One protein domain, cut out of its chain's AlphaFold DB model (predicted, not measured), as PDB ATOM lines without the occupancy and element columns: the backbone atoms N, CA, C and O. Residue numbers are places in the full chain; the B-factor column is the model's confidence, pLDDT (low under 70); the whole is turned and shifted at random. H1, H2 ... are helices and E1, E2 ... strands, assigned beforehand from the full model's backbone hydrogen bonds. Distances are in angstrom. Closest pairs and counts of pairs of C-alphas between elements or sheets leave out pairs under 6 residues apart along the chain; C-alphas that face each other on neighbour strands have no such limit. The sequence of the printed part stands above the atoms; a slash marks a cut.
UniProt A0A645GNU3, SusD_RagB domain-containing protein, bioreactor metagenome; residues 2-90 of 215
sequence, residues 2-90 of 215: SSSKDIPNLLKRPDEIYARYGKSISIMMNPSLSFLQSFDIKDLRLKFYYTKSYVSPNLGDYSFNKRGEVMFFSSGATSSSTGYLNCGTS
ATOM      1  N   SER A   2     -39.079  51.289 -38.685       56.78
ATOM      2  CA  SER A   2     -38.464  52.485 -39.281       56.78
ATOM      3  C   SER A   2     -37.412  52.083 -40.318       56.78
ATOM      4  O   SER A   2     -36.762  51.045 -40.182       56.78
ATOM      5  N   SER A   3     -37.260  52.886 -41.371       68.06
ATOM      6  CA  SER A   3     -36.204  52.678 -42.358       68.06
ATOM      7  C   SER A   3     -34.845  52.925 -41.705       68.06
ATOM      8  O   SER A   3     -34.702  53.840 -40.895       68.06
ATOM      9  N   SER A   4     -33.806  52.176 -42.093       64.75
ATOM     10  CA  SER A   4     -32.433  52.452 -41.637       64.75
ATOM     11  C   SER A   4     -31.965  53.861 -42.022       64.75
ATOM     12  O   SER A   4     -31.034  54.391 -41.415       64.75
ATOM     13  N   LYS A   5     -32.622  54.498 -43.007       63.78
ATOM     14  CA  LYS A   5     -32.401  55.905 -43.365       63.78
ATOM     15  C   LYS A   5     -32.649  56.863 -42.199       63.78
ATOM     16  O   LYS A   5     -31.920  57.848 -42.118       63.78
ATOM     17  N   ASP A   6     -33.573  56.517 -41.309       71.94
ATOM     18  CA  ASP A   6     -34.071  57.375 -40.232       71.94
ATOM     19  C   ASP A   6     -33.341  57.143 -38.899       71.94
ATOM     20  O   ASP A   6     -33.679  57.766 -37.897       71.94
ATOM     21  N   ILE A   7     -32.347  56.242 -38.865       72.06
ATOM     22  CA  ILE A   7     -31.564  55.921 -37.666       72.06
ATOM     23  C   ILE A   7     -30.241  56.708 -37.697       72.06
ATOM     24  O   ILE A   7     -29.350  56.372 -38.487       72.06
ATOM     25  N   PRO A   8     -30.065  57.741 -36.850       71.75
ATOM     26  CA  PRO A   8     -28.849  58.549 -36.844       71.75
ATOM     27  C   PRO A   8     -27.624  57.730 -36.426       71.75
ATOM     28  O   PRO A   8     -27.687  56.941 -35.483       71.75
ATOM     29  N   ASN A   9     -26.489  57.973 -37.086       71.88
ATOM     30  CA  ASN A   9     -25.176  57.407 -36.741       71.88
ATOM     31  C   ASN A   9     -25.093  55.865 -36.758       71.88
ATOM     32  O   ASN A   9     -24.147  55.296 -36.216       71.88
ATOM     33  N   LEU A  10     -26.050  55.174 -37.388       75.25
ATOM     34  CA  LEU A  10     -25.932  53.750 -37.693       75.25
ATOM     35  C   LEU A  10     -25.102  53.569 -38.967       75.25
ATOM     36  O   LEU A  10     -25.401  54.169 -40.004       75.25
ATOM     37  N   LEU A  11     -24.085  52.707 -38.908       73.19
ATOM     38  CA  LEU A  11     -23.364  52.290 -40.109       73.19
ATOM     39  C   LEU A  11     -24.310  51.493 -41.006       73.19
ATOM     40  O   LEU A  11     -24.743  50.396 -40.658       73.19
ATOM     41  N   LYS A  12     -24.644  52.058 -42.168       73.94
ATOM     42  CA  LYS A  12     -25.532  51.418 -43.138       73.94
ATOM     43  C   LYS A  12     -24.742  50.405 -43.944       73.94
ATOM     44  O   LYS A  12     -23.802  50.769 -44.651       73.94
ATOM     45  N   ARG A  13     -25.158  49.149 -43.866       76.94
ATOM     46  CA  ARG A  13     -24.623  48.072 -44.687       76.94
ATOM     47  C   ARG A  13     -25.790  47.320 -45.336       76.94
ATOM     48  O   ARG A  13     -26.785  47.070 -44.658       76.94
ATOM     49  N   PRO A  14     -25.723  47.032 -46.646       81.38
ATOM     50  CA  PRO A  14     -26.839  46.431 -47.379       81.38
ATOM     51  C   PRO A  14     -27.113  44.974 -46.982       81.38
ATOM     52  O   PRO A  14     -28.171  44.448 -47.300       81.38
ATOM     53  N   ASP A  15     -26.169  44.324 -46.306       85.88
ATOM     54  CA  ASP A  15     -26.252  42.953 -45.808       85.88
ATOM     55  C   ASP A  15     -26.828  42.841 -44.385       85.88
ATOM     56  O   ASP A  15     -26.924  41.740 -43.849       85.88
ATOM     57  N   GLU A  16     -27.246  43.947 -43.772       86.50
ATOM     58  CA  GLU A  16     -27.857  43.958 -42.440       86.50
ATOM     59  C   GLU A  16     -29.379  43.802 -42.543       86.50
ATOM     60  O   GLU A  16     -30.051  44.580 -43.221       86.50
ATOM     61  N   ILE A  17     -29.930  42.801 -41.854       88.50
ATOM     62  CA  ILE A  17     -31.366  42.478 -41.871       88.50
ATOM     63  C   ILE A  17     -32.088  43.222 -40.745       88.50
ATOM     64  O   ILE A  17     -33.193  43.731 -40.930       88.50
ATOM     65  N   TYR A  18     -31.463  43.295 -39.568       86.81
ATOM     66  CA  TYR A  18     -32.030  43.935 -38.386       86.81
ATOM     67  C   TYR A  18     -31.020  44.874 -37.735       86.81
ATOM     68  O   TYR A  18     -29.866  44.507 -37.536       86.81
ATOM     69  N   ALA A  19     -31.458  46.077 -37.363       83.19
ATOM     70  CA  ALA A  19     -30.628  47.040 -36.652       83.19
ATOM     71  C   ALA A  19     -30.765  46.860 -35.132       83.19
ATOM     72  O   ALA A  19     -31.812  47.138 -34.548       83.19
ATOM     73  N   ARG A  20     -29.681  46.449 -34.476       83.50
ATOM     74  CA  ARG A  20     -29.506  46.458 -33.021       83.50
ATOM     75  C   ARG A  20     -28.143  47.052 -32.721       83.50
ATOM     76  O   ARG A  20     -27.135  46.422 -32.998       83.50
ATOM     77  N   TYR A  21     -28.096  48.233 -32.131       74.69
ATOM     78  CA  TYR A  21     -26.834  48.924 -31.906       74.69
ATOM     79  C   TYR A  21     -26.760  49.498 -30.494       74.69
ATOM     80  O   TYR A  21     -27.759  49.949 -29.928       74.69
ATOM     81  N   GLY A  22     -25.569  49.447 -29.900       69.44
ATOM     82  CA  GLY A  22     -25.295  50.117 -28.631       69.44
ATOM     83  C   GLY A  22     -25.057  51.612 -28.842       69.44
ATOM     84  O   GLY A  22     -24.645  52.024 -29.919       69.44
ATOM     85  N   LYS A  23     -25.236  52.433 -27.801       66.56
ATOM     86  CA  LYS A  23     -24.895  53.873 -27.828       66.56
ATOM     87  C   LYS A  23     -23.385  54.155 -27.710       66.56
ATOM     88  O   LYS A  23     -22.994  55.293 -27.469       66.56
ATOM     89  N   SER A  24     -22.531  53.140 -27.854       62.72
ATOM     90  CA  SER A  24     -21.076  53.302 -27.807       62.72
ATOM     91  C   SER A  24     -20.525  53.459 -29.218       62.72
ATOM     92  O   SER A  24     -20.637  52.550 -30.039       62.72
ATOM     93  N   ILE A  25     -19.926  54.613 -29.490       58.62
ATOM     94  CA  ILE A  25     -19.229  54.901 -30.746       58.62
ATOM     95  C   ILE A  25     -17.848  54.237 -30.682       58.62
ATOM     96  O   ILE A  25     -17.187  54.331 -29.653       58.62
ATOM     97  N   SER A  26     -17.431  53.570 -31.764       59.97
ATOM     98  CA  SER A  26     -16.054  53.102 -32.006       59.97
ATOM     99  C   SER A  26     -15.378  52.392 -30.823       59.97
ATOM    100  O   SER A  26     -14.606  52.988 -30.072       59.97
ATOM    101  N   ILE A  27     -15.627  51.088 -30.667       64.50
ATOM    102  CA  ILE A  27     -15.041  50.325 -29.558       64.50
ATOM    103  C   ILE A  27     -13.602  49.911 -29.895       64.50
ATOM    104  O   ILE A  27     -13.361  49.030 -30.718       64.50
ATOM    105  N   MET A  28     -12.672  50.563 -29.197       74.06
ATOM    106  CA  MET A  28     -11.272  50.192 -28.981       74.06
ATOM    107  C   MET A  28     -11.101  48.786 -28.399       74.06
ATOM    108  O   MET A  28     -11.135  48.678 -27.176       74.06
ATOM    109  N   MET A  29     -10.933  47.717 -29.190       85.31
ATOM    110  CA  MET A  29     -10.740  46.370 -28.618       85.31
ATOM    111  C   MET A  29      -9.414  45.742 -29.036       85.31
ATOM    112  O   MET A  29      -9.027  45.803 -30.196       85.31
ATOM    113  N   ASN A  30      -8.732  45.094 -28.092       87.88
ATOM    114  CA  ASN A  30      -7.462  44.414 -28.336       87.88
ATOM    115  C   ASN A  30      -7.699  42.905 -28.517       87.88
ATOM    116  O   ASN A  30      -8.009  42.233 -27.528       87.88
ATOM    117  N   PRO A  31      -7.568  42.349 -29.734       92.00
ATOM    118  CA  PRO A  31      -7.583  40.901 -29.939       92.00
ATOM    119  C   PRO A  31      -6.379  40.209 -29.290       92.00
ATOM    120  O   PRO A  31      -5.335  40.819 -29.041       92.00
ATOM    121  N   SER A  32      -6.514  38.907 -29.022       91.31
ATOM    122  CA  SER A  32      -5.366  38.088 -28.629       91.31
ATOM    123  C   SER A  32      -4.427  37.874 -29.819       91.31
ATOM    124  O   SER A  32      -4.851  37.884 -30.975       91.31
ATOM    125  N   LEU A  33      -3.147  37.620 -29.528       92.25
ATOM    126  CA  LEU A  33      -2.167  37.272 -30.560       92.25
ATOM    127  C   LEU A  33      -2.561  35.999 -31.305       92.25
ATOM    128  O   LEU A  33      -2.571  35.998 -32.528       92.25
ATOM    129  N   SER A  34      -2.972  34.959 -30.575       92.94
ATOM    130  CA  SER A  34      -3.409  33.691 -31.165       92.94
ATOM    131  C   SER A  34      -4.570  33.861 -32.143       92.94
ATOM    132  O   SER A  34      -4.616  33.193 -33.168       92.94
ATOM    133  N   PHE A  35      -5.495  34.778 -31.852       94.94
ATOM    134  CA  PHE A  35      -6.608  35.069 -32.740       94.94
ATOM    135  C   PHE A  35      -6.135  35.774 -34.016       94.94
ATOM    136  O   PHE A  35      -6.465  35.326 -35.109       94.94
ATOM    137  N   LEU A  36      -5.302  36.812 -33.900       95.88
ATOM    138  CA  LEU A  36      -4.731  37.498 -35.066       95.88
ATOM    139  C   LEU A  36      -3.903  36.555 -35.951       95.88
ATOM    140  O   LEU A  36      -4.031  36.579 -37.170       95.88
ATOM    141  N   GLN A  37      -3.096  35.691 -35.333       96.00
ATOM    142  CA  GLN A  37      -2.253  34.707 -36.016       96.00
ATOM    143  C   GLN A  37      -3.052  33.579 -36.687       96.00
ATOM    144  O   GLN A  37      -2.502  32.861 -37.514       96.00
ATOM    145  N   SER A  38      -4.334  33.407 -36.344       96.06
ATOM    146  CA  SER A  38      -5.195  32.389 -36.958       96.06
ATOM    147  C   SER A  38      -5.803  32.813 -38.299       96.06
ATOM    148  O   SER A  38      -6.369  31.976 -39.003       96.06
ATOM    149  N   PHE A  39      -5.692  34.093 -38.667       96.81
ATOM    150  CA  PHE A  39      -6.119  34.565 -39.978       96.81
ATOM    151  C   PHE A  39      -5.130  34.159 -41.069       96.81
ATOM    152  O   PHE A  39      -3.917  34.141 -40.877       96.81
ATOM    153  N   ASP A  40      -5.665  33.959 -42.267       96.31
ATOM    154  CA  ASP A  40      -4.873  34.069 -43.484       96.31
ATOM    155  C   ASP A  40      -4.501  35.546 -43.705       96.31
ATOM    156  O   ASP A  40      -5.361  36.427 -43.649       96.31
ATOM    157  N   ILE A  41      -3.228  35.836 -43.976       95.62
ATOM    158  CA  ILE A  41      -2.734  37.214 -44.146       95.62
ATOM    159  C   ILE A  41      -3.369  37.954 -45.336       95.62
ATOM    160  O   ILE A  41      -3.248  39.175 -45.442       95.62
ATOM    161  N   LYS A  42      -4.007  37.238 -46.269       96.06
ATOM    162  CA  LYS A  42      -4.735  37.816 -47.408       96.06
ATOM    163  C   LYS A  42      -6.213  38.044 -47.120       96.06
ATOM    164  O   LYS A  42      -6.915  38.559 -47.991       96.06
ATOM    165  N   ASP A  43      -6.686  37.699 -45.927       97.12
ATOM    166  CA  ASP A  43      -8.046  37.999 -45.510       97.12
ATOM    167  C   ASP A  43      -8.248  39.517 -45.403       97.12
ATOM    168  O   ASP A  43      -7.620  40.218 -44.603       97.12
ATOM    169  N   LEU A  44      -9.152  40.047 -46.219       95.25
ATOM    170  CA  LEU A  44      -9.453  41.471 -46.303       95.25
ATOM    171  C   LEU A  44     -10.034  42.018 -44.996       95.25
ATOM    172  O   LEU A  44      -9.950  43.227 -44.771       95.25
ATOM    173  N   ARG A  45     -10.575  41.166 -44.112       93.88
ATOM    174  CA  ARG A  45     -11.038  41.585 -42.781       93.88
ATOM    175  C   ARG A  45      -9.896  42.083 -41.914       93.88
ATOM    176  O   ARG A  45     -10.126  43.027 -41.166       93.88
ATOM    177  N   LEU A  46      -8.684  41.529 -42.043       94.00
ATOM    178  CA  LEU A  46      -7.507  42.050 -41.339       94.00
ATOM    179  C   LEU A  46      -7.286  43.516 -41.704       94.00
ATOM    180  O   LEU A  46      -7.304  44.388 -40.840       94.00
ATOM    181  N   LYS A  47      -7.180  43.796 -43.005       90.62
ATOM    182  CA  LYS A  47      -6.986  45.154 -43.524       90.62
ATOM    183  C   LYS A  47      -8.157  46.083 -43.200       90.62
ATOM    184  O   LYS A  47      -7.950  47.274 -42.987       90.62
ATOM    185  N   PHE A  48      -9.380  45.561 -43.214       89.25
ATOM    186  CA  PHE A  48     -10.571  46.372 -43.006       89.25
ATOM    187  C   PHE A  48     -10.800  46.700 -41.534       89.25
ATOM    188  O   PHE A  48     -11.094  47.845 -41.233       89.25
ATOM    189  N   TYR A  49     -10.678  45.739 -40.619       89.25
ATOM    190  CA  TYR A  49     -11.085  45.910 -39.223       89.25
ATOM    191  C   TYR A  49      -9.933  46.129 -38.245       89.25
ATOM    192  O   TYR A  49     -10.199  46.556 -37.127       89.25
ATOM    193  N   TYR A  50      -8.681  45.851 -38.605       91.94
ATOM    194  CA  TYR A  50      -7.576  45.861 -37.646       91.94
ATOM    195  C   TYR A  50      -6.502  46.872 -38.029       91.94
ATOM    196  O   TYR A  50      -6.201  47.084 -39.202       91.94
ATOM    197  N   THR A  51      -5.905  47.499 -37.019       90.62
ATOM    198  CA  THR A  51      -4.862  48.509 -37.211       90.62
ATOM    199  C   THR A  51      -3.908  48.600 -36.023       90.62
ATOM    200  O   THR A  51      -4.311  48.365 -34.886       90.62
ATOM    201  N   LYS A  52      -2.653  48.990 -36.276       89.56
ATOM    202  CA  LYS A  52      -1.704  49.421 -35.234       89.56
ATOM    203  C   LYS A  52      -1.844  50.906 -34.863       89.56
ATOM    204  O   LYS A  52      -1.331  51.337 -33.838       89.56
ATOM    205  N   SER A  53      -2.515  51.711 -35.693       81.31
ATOM    206  CA  SER A  53      -2.669  53.157 -35.490       81.31
ATOM    207  C   SER A  53      -3.977  53.699 -36.075       81.31
ATOM    208  O   SER A  53      -4.351  53.380 -37.203       81.31
ATOM    209  N   TYR A  54      -4.658  54.565 -35.322       67.50
ATOM    210  CA  TYR A  54      -5.890  55.236 -35.764       67.50
ATOM    211  C   TYR A  54      -5.666  56.269 -36.858       67.50
ATOM    212  O   TYR A  54      -6.535  56.484 -37.693       67.50
ATOM    213  N   VAL A  55      -4.503  56.918 -36.841       70.25
ATOM    214  CA  VAL A  55      -4.184  58.009 -37.771       70.25
ATOM    215  C   VAL A  55      -3.553  57.503 -39.066       70.25
ATOM    216  O   VAL A  55      -3.576  58.204 -40.071       70.25
ATOM    217  N   SER A  56      -2.996  56.290 -39.054       69.69
ATOM    218  CA  SER A  56      -2.389  55.658 -40.225       69.69
ATOM    219  C   SER A  56      -2.634  54.148 -40.174       69.69
ATOM    220  O   SER A  56      -1.831  53.411 -39.591       69.69
ATOM    221  N   PRO A  57      -3.776  53.678 -40.709       74.88
ATOM    222  CA  PRO A  57      -4.158  52.281 -40.617       74.88
ATOM    223  C   PRO A  57      -3.248  51.398 -41.468       74.88
ATOM    224  O   PRO A  57      -3.400  51.292 -42.684       74.88
ATOM    225  N   ASN A  58      -2.279  50.765 -40.812       80.38
ATOM    226  CA  ASN A  58      -1.326  49.853 -41.425       80.38
ATOM    227  C   ASN A  58      -0.989  48.717 -40.447       80.38
ATOM    228  O   ASN A  58      -0.713  48.960 -39.270       80.38
ATOM    229  N   LEU A  59      -1.013  47.477 -40.939       90.12
ATOM    230  CA  LEU A  59      -0.616  46.280 -40.189       90.12
ATOM    231  C   LEU A  59       0.835  45.857 -40.466       90.12
ATOM    232  O   LEU A  59       1.351  44.978 -39.781       90.12
ATOM    233  N   GLY A  60       1.502  46.497 -41.430       88.38
ATOM    234  CA  GLY A  60       2.853  46.159 -41.856       88.38
ATOM    235  C   GLY A  60       2.889  44.846 -42.631       88.38
ATOM    236  O   GLY A  60       2.147  44.651 -43.591       88.38
ATOM    237  N   ASP A  61       3.762  43.949 -42.195       89.81
ATOM    238  CA  ASP A  61       3.988  42.615 -42.757       89.81
ATOM    239  C   ASP A  61       3.006  41.549 -42.238       89.81
ATOM    240  O   ASP A  61       3.164  40.374 -42.557       89.81
ATOM    241  N   TYR A  62       1.987  41.949 -41.465       92.19
ATOM    242  CA  TYR A  62       1.054  41.050 -40.775       92.19
ATOM    243  C   TYR A  62       1.726  40.162 -39.710       92.19
ATOM    244  O   TYR A  62       1.191  39.118 -39.340       92.19
ATOM    245  N   SER A  63       2.874  40.588 -39.166       92.19
ATOM    246  CA  SER A  63       3.474  39.949 -37.996       92.19
ATOM    247  C   SER A  63       2.821  40.437 -36.694       92.19
ATOM    248  O   SER A  63       2.751  41.634 -36.388       92.19
ATOM    249  N   PHE A  64       2.328  39.486 -35.898       93.56
ATOM    250  CA  PHE A  64       1.629  39.745 -34.638       93.56
ATOM    251  C   PHE A  64       2.421  39.156 -33.473       93.56
ATOM    252  O   PHE A  64       2.163  38.038 -33.032       93.56
ATOM    253  N   ASN A  65       3.403  39.913 -32.982       92.44
ATOM    254  CA  ASN A  65       4.345  39.443 -31.957       92.44
ATOM    255  C   ASN A  65       4.136  40.105 -30.587       92.44
ATOM    256  O   ASN A  65       4.635  39.615 -29.577       92.44
ATOM    257  N   LYS A  66       3.395  41.219 -30.533       90.56
ATOM    258  CA  LYS A  66       3.190  42.009 -29.315       90.56
ATOM    259  C   LYS A  66       1.707  42.203 -29.019       90.56
ATOM    260  O   LYS A  66       0.961  42.770 -29.816       90.56
ATOM    261  N   ARG A  67       1.263  41.735 -27.848       88.69
ATOM    262  CA  ARG A  67      -0.127  41.892 -27.401       88.69
ATOM    263  C   ARG A  67      -0.471  43.376 -27.227       88.69
ATOM    264  O   ARG A  67       0.325  44.134 -26.681       88.69
ATOM    265  N   GLY A  68      -1.674  43.757 -27.657       87.31
ATOM    266  CA  GLY A  68      -2.196  45.121 -27.523       87.31
ATOM    267  C   GLY A  68      -1.612  46.134 -28.510       87.31
ATOM    268  O   GLY A  68      -1.978  47.299 -28.446       87.31
ATOM    269  N   GLU A  69      -0.718  45.716 -29.412       90.06
ATOM    270  CA  GLU A  69      -0.216  46.580 -30.490       90.06
ATOM    271  C   GLU A  69      -1.264  46.767 -31.596       90.06
ATOM    272  O   GLU A  69      -1.411  47.852 -32.147       90.06
ATOM    273  N   VAL A  70      -1.996  45.699 -31.918       92.12
ATOM    274  CA  VAL A  70      -3.069  45.717 -32.911       92.12
ATOM    275  C   VAL A  70      -4.402  45.874 -32.206       92.12
ATOM    276  O   VAL A  70      -4.689  45.185 -31.225       92.12
ATOM    277  N   MET A  71      -5.231  46.744 -32.762       89.75
ATOM    278  CA  MET A  71      -6.551  47.080 -32.264       89.75
ATOM    279  C   MET A  71      -7.591  46.781 -33.340       89.75
ATOM    280  O   MET A  71      -7.355  46.983 -34.531       89.75
ATOM    281  N   PHE A  72      -8.754  46.306 -32.913       88.94
ATOM    282  CA  PHE A  72      -9.945  46.178 -33.740       88.94
ATOM    283  C   PHE A  72     -10.707  47.502 -33.763       88.94
ATOM    284  O   PHE A  72     -10.892  48.137 -32.723       88.94
ATOM    285  N   PHE A  73     -11.173  47.894 -34.943       83.69
ATOM    286  CA  PHE A  73     -11.946  49.098 -35.172       83.69
ATOM    287  C   PHE A  73     -13.198  48.778 -35.976       83.69
ATOM    288  O   PHE A  73     -13.177  48.479 -37.169       83.69
ATOM    289  N   SER A  74     -14.321  48.847 -35.284       75.94
ATOM    290  CA  SER A  74     -15.583  48.293 -35.738       75.94
ATOM    291  C   SER A  74     -16.217  48.975 -36.950       75.94
ATOM    292  O   SER A  74     -16.949  48.339 -37.712       75.94
ATOM    293  N   SER A  75     -15.948  50.269 -37.135       74.31
ATOM    294  CA  SER A  75     -16.393  51.029 -38.305       74.31
ATOM    295  C   SER A  75     -15.515  50.811 -39.540       74.31
ATOM    296  O   SER A  75     -15.846  51.307 -40.615       74.31
ATOM    297  N   GLY A  76     -14.448  50.023 -39.401       78.50
ATOM    298  CA  GLY A  76     -13.399  49.834 -40.390       78.50
ATOM    299  C   GLY A  76     -12.225  50.765 -40.100       78.50
ATOM    300  O   GLY A  76     -12.397  51.977 -40.015       78.50
ATOM    301  N   ALA A  77     -11.025  50.209 -39.953       71.81
ATOM    302  CA  ALA A  77      -9.777  50.892 -39.623       71.81
ATOM    303  C   ALA A  77      -9.441  52.066 -40.556       71.81
ATOM    304  O   ALA A  77      -8.771  53.005 -40.139       71.81
ATOM    305  N   THR A  78      -9.906  52.026 -41.806       64.19
ATOM    306  CA  THR A  78      -9.715  53.093 -42.801       64.19
ATOM    307  C   THR A  78     -10.912  54.034 -42.923       64.19
ATOM    308  O   THR A  78     -10.901  54.924 -43.771       64.19
ATOM    309  N   SER A  79     -11.978  53.814 -42.152       63.97
ATOM    310  CA  SER A  79     -13.197  54.602 -42.257       63.97
ATOM    311  C   SER A  79     -13.101  55.880 -41.430       63.97
ATOM    312  O   SER A  79     -12.826  55.841 -40.233       63.97
ATOM    313  N   SER A  80     -13.421  57.016 -42.051       58.00
ATOM    314  CA  SER A  80     -13.663  58.285 -41.358       58.00
ATOM    315  C   SER A  80     -15.026  58.325 -40.654       58.00
ATOM    316  O   SER A  80     -15.331  59.289 -39.954       58.00
ATOM    317  N   SER A  81     -15.863  57.291 -40.823       58.94
ATOM    318  CA  SER A  81     -17.184  57.223 -40.207       58.94
ATOM    319  C   SER A  81     -17.094  56.774 -38.749       58.94
ATOM    320  O   SER A  81     -16.731  55.631 -38.451       58.94
ATOM    321  N   THR A  82     -17.519  57.641 -37.838       61.59
ATOM    322  CA  THR A  82     -17.932  57.250 -36.493       61.59
ATOM    323  C   THR A  82     -19.378  56.771 -36.563       61.59
ATOM    324  O   THR A  82     -20.262  57.462 -37.066       61.59
ATOM    325  N   GLY A  83     -19.636  55.547 -36.117       66.19
ATOM    326  CA  GLY A  83     -20.983  55.001 -36.143       66.19
ATOM    327  C   GLY A  83     -21.123  53.806 -35.226       66.19
ATOM    328  O   GLY A  83     -20.141  53.138 -34.891       66.19
ATOM    329  N   TYR A  84     -22.350  53.569 -34.785       73.25
ATOM    330  CA  TYR A  84     -22.646  52.454 -33.908       73.25
ATOM    331  C   TYR A  84     -22.518  51.133 -34.666       73.25
ATOM    332  O   TYR A  84     -22.980  51.001 -35.804       73.25
ATOM    333  N   LEU A  85     -21.891  50.157 -34.011       73.94
ATOM    334  CA  LEU A  85     -21.875  48.773 -34.465       73.94
ATOM    335  C   LEU A  85     -23.294  48.232 -34.543       73.94
ATOM    336  O   LEU A  85     -24.033  48.314 -33.560       73.94
ATOM    337  N   ASN A  86     -23.636  47.623 -35.677       78.25
ATOM    338  CA  ASN A  86     -24.803  46.769 -35.732       78.25
ATOM    339  C   ASN A  86     -24.450  45.375 -35.195       78.25
ATOM    340  O   ASN A  86     -23.666  44.643 -35.797       78.25
ATOM    341  N   CYS A  87     -25.045  45.030 -34.060       81.44
ATOM    342  CA  CYS A  87     -25.067  43.700 -33.455       81.44
ATOM    343  C   CYS A  87     -26.383  42.968 -33.742       81.44
ATOM    344  O   CYS A  87     -26.771  42.055 -33.012       81.44
ATOM    345  N   GLY A  88     -27.143  43.446 -34.724       85.38
ATOM    346  CA  GLY A  88     -28.325  42.767 -35.221       85.38
ATOM    347  C   GLY A  88     -27.977  41.750 -36.298       85.38
ATOM    348  O   GLY A  88     -26.832  41.619 -36.722       85.38
ATOM    349  N   THR A  89     -28.994  41.004 -36.709       90.38
ATOM    350  CA  THR A  89     -28.839  39.904 -37.652       90.38
ATOM    351  C   THR A  89     -28.439  40.399 -39.035       90.38
ATOM    352  O   THR A  89     -29.039  41.342 -39.561       90.38
ATOM    353  N   SER A  90     -27.481  39.704 -39.647       91.56
ATOM    354  CA  SER A  90     -26.985  39.981 -40.994       91.56
ATOM    355  C   SER A  90     -27.122  38.768 -41.915       91.56
ATOM    356  O   SER A  90     -27.278  37.627 -41.477       91.56
TER     357      SER A  90
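This is residues 2 to 90 of the 215 residues of the protein "SusD_RagB domain-containing protein" of bioreactor metagenome (UniProt A0A645GNU3). With little regular structure, this is an elongated body mostly of loops, with a small two-strand sheet, E1 and E2, towards one end and two short helices, H1 and H2, towards the other. The printed part has 89 residues, 19 of them in named elements, in the order E1, H1, H2, E2; the class is mixed and the sheet antiparallel. It is only just compact, close to loose, with a radius of gyration of the C-alphas of 14.3 A and spans of 45 by 24 by 18 A.

E1, residues 21 to 25, and E2, residues 84 to 86, are antiparallel at 148 degrees; C-alphas 21 and 86 face each other at 4.8 A, but no backbone N and O across the pair are within hydrogen-bond range. H1, residues 33 to 37, and H2, residues 44 to 49, are only just apart, closest 8.2 A. In both helices every O i to N i+4 pair is within hydrogen-bond range. Outside the named strands, residues 50 to 51 pair with residues 71 to 72, antiparallel.

E1 begins at C-alpha 21 (-26.834, 48.924, -31.906) and is 9.7 A long. H1 measures 6.0 A, H2 8.5 A and E2 6.3 A, ending at C-alpha 86 (-24.803, 46.769, -35.732).

The C-alphas farthest apart, of Ser 2 and Asn 65, are 45.3 A apart. The printed part has no cut; H2 to E2 is a long link. Low pLDDT includes residues 22 to 27 and 78 to 83.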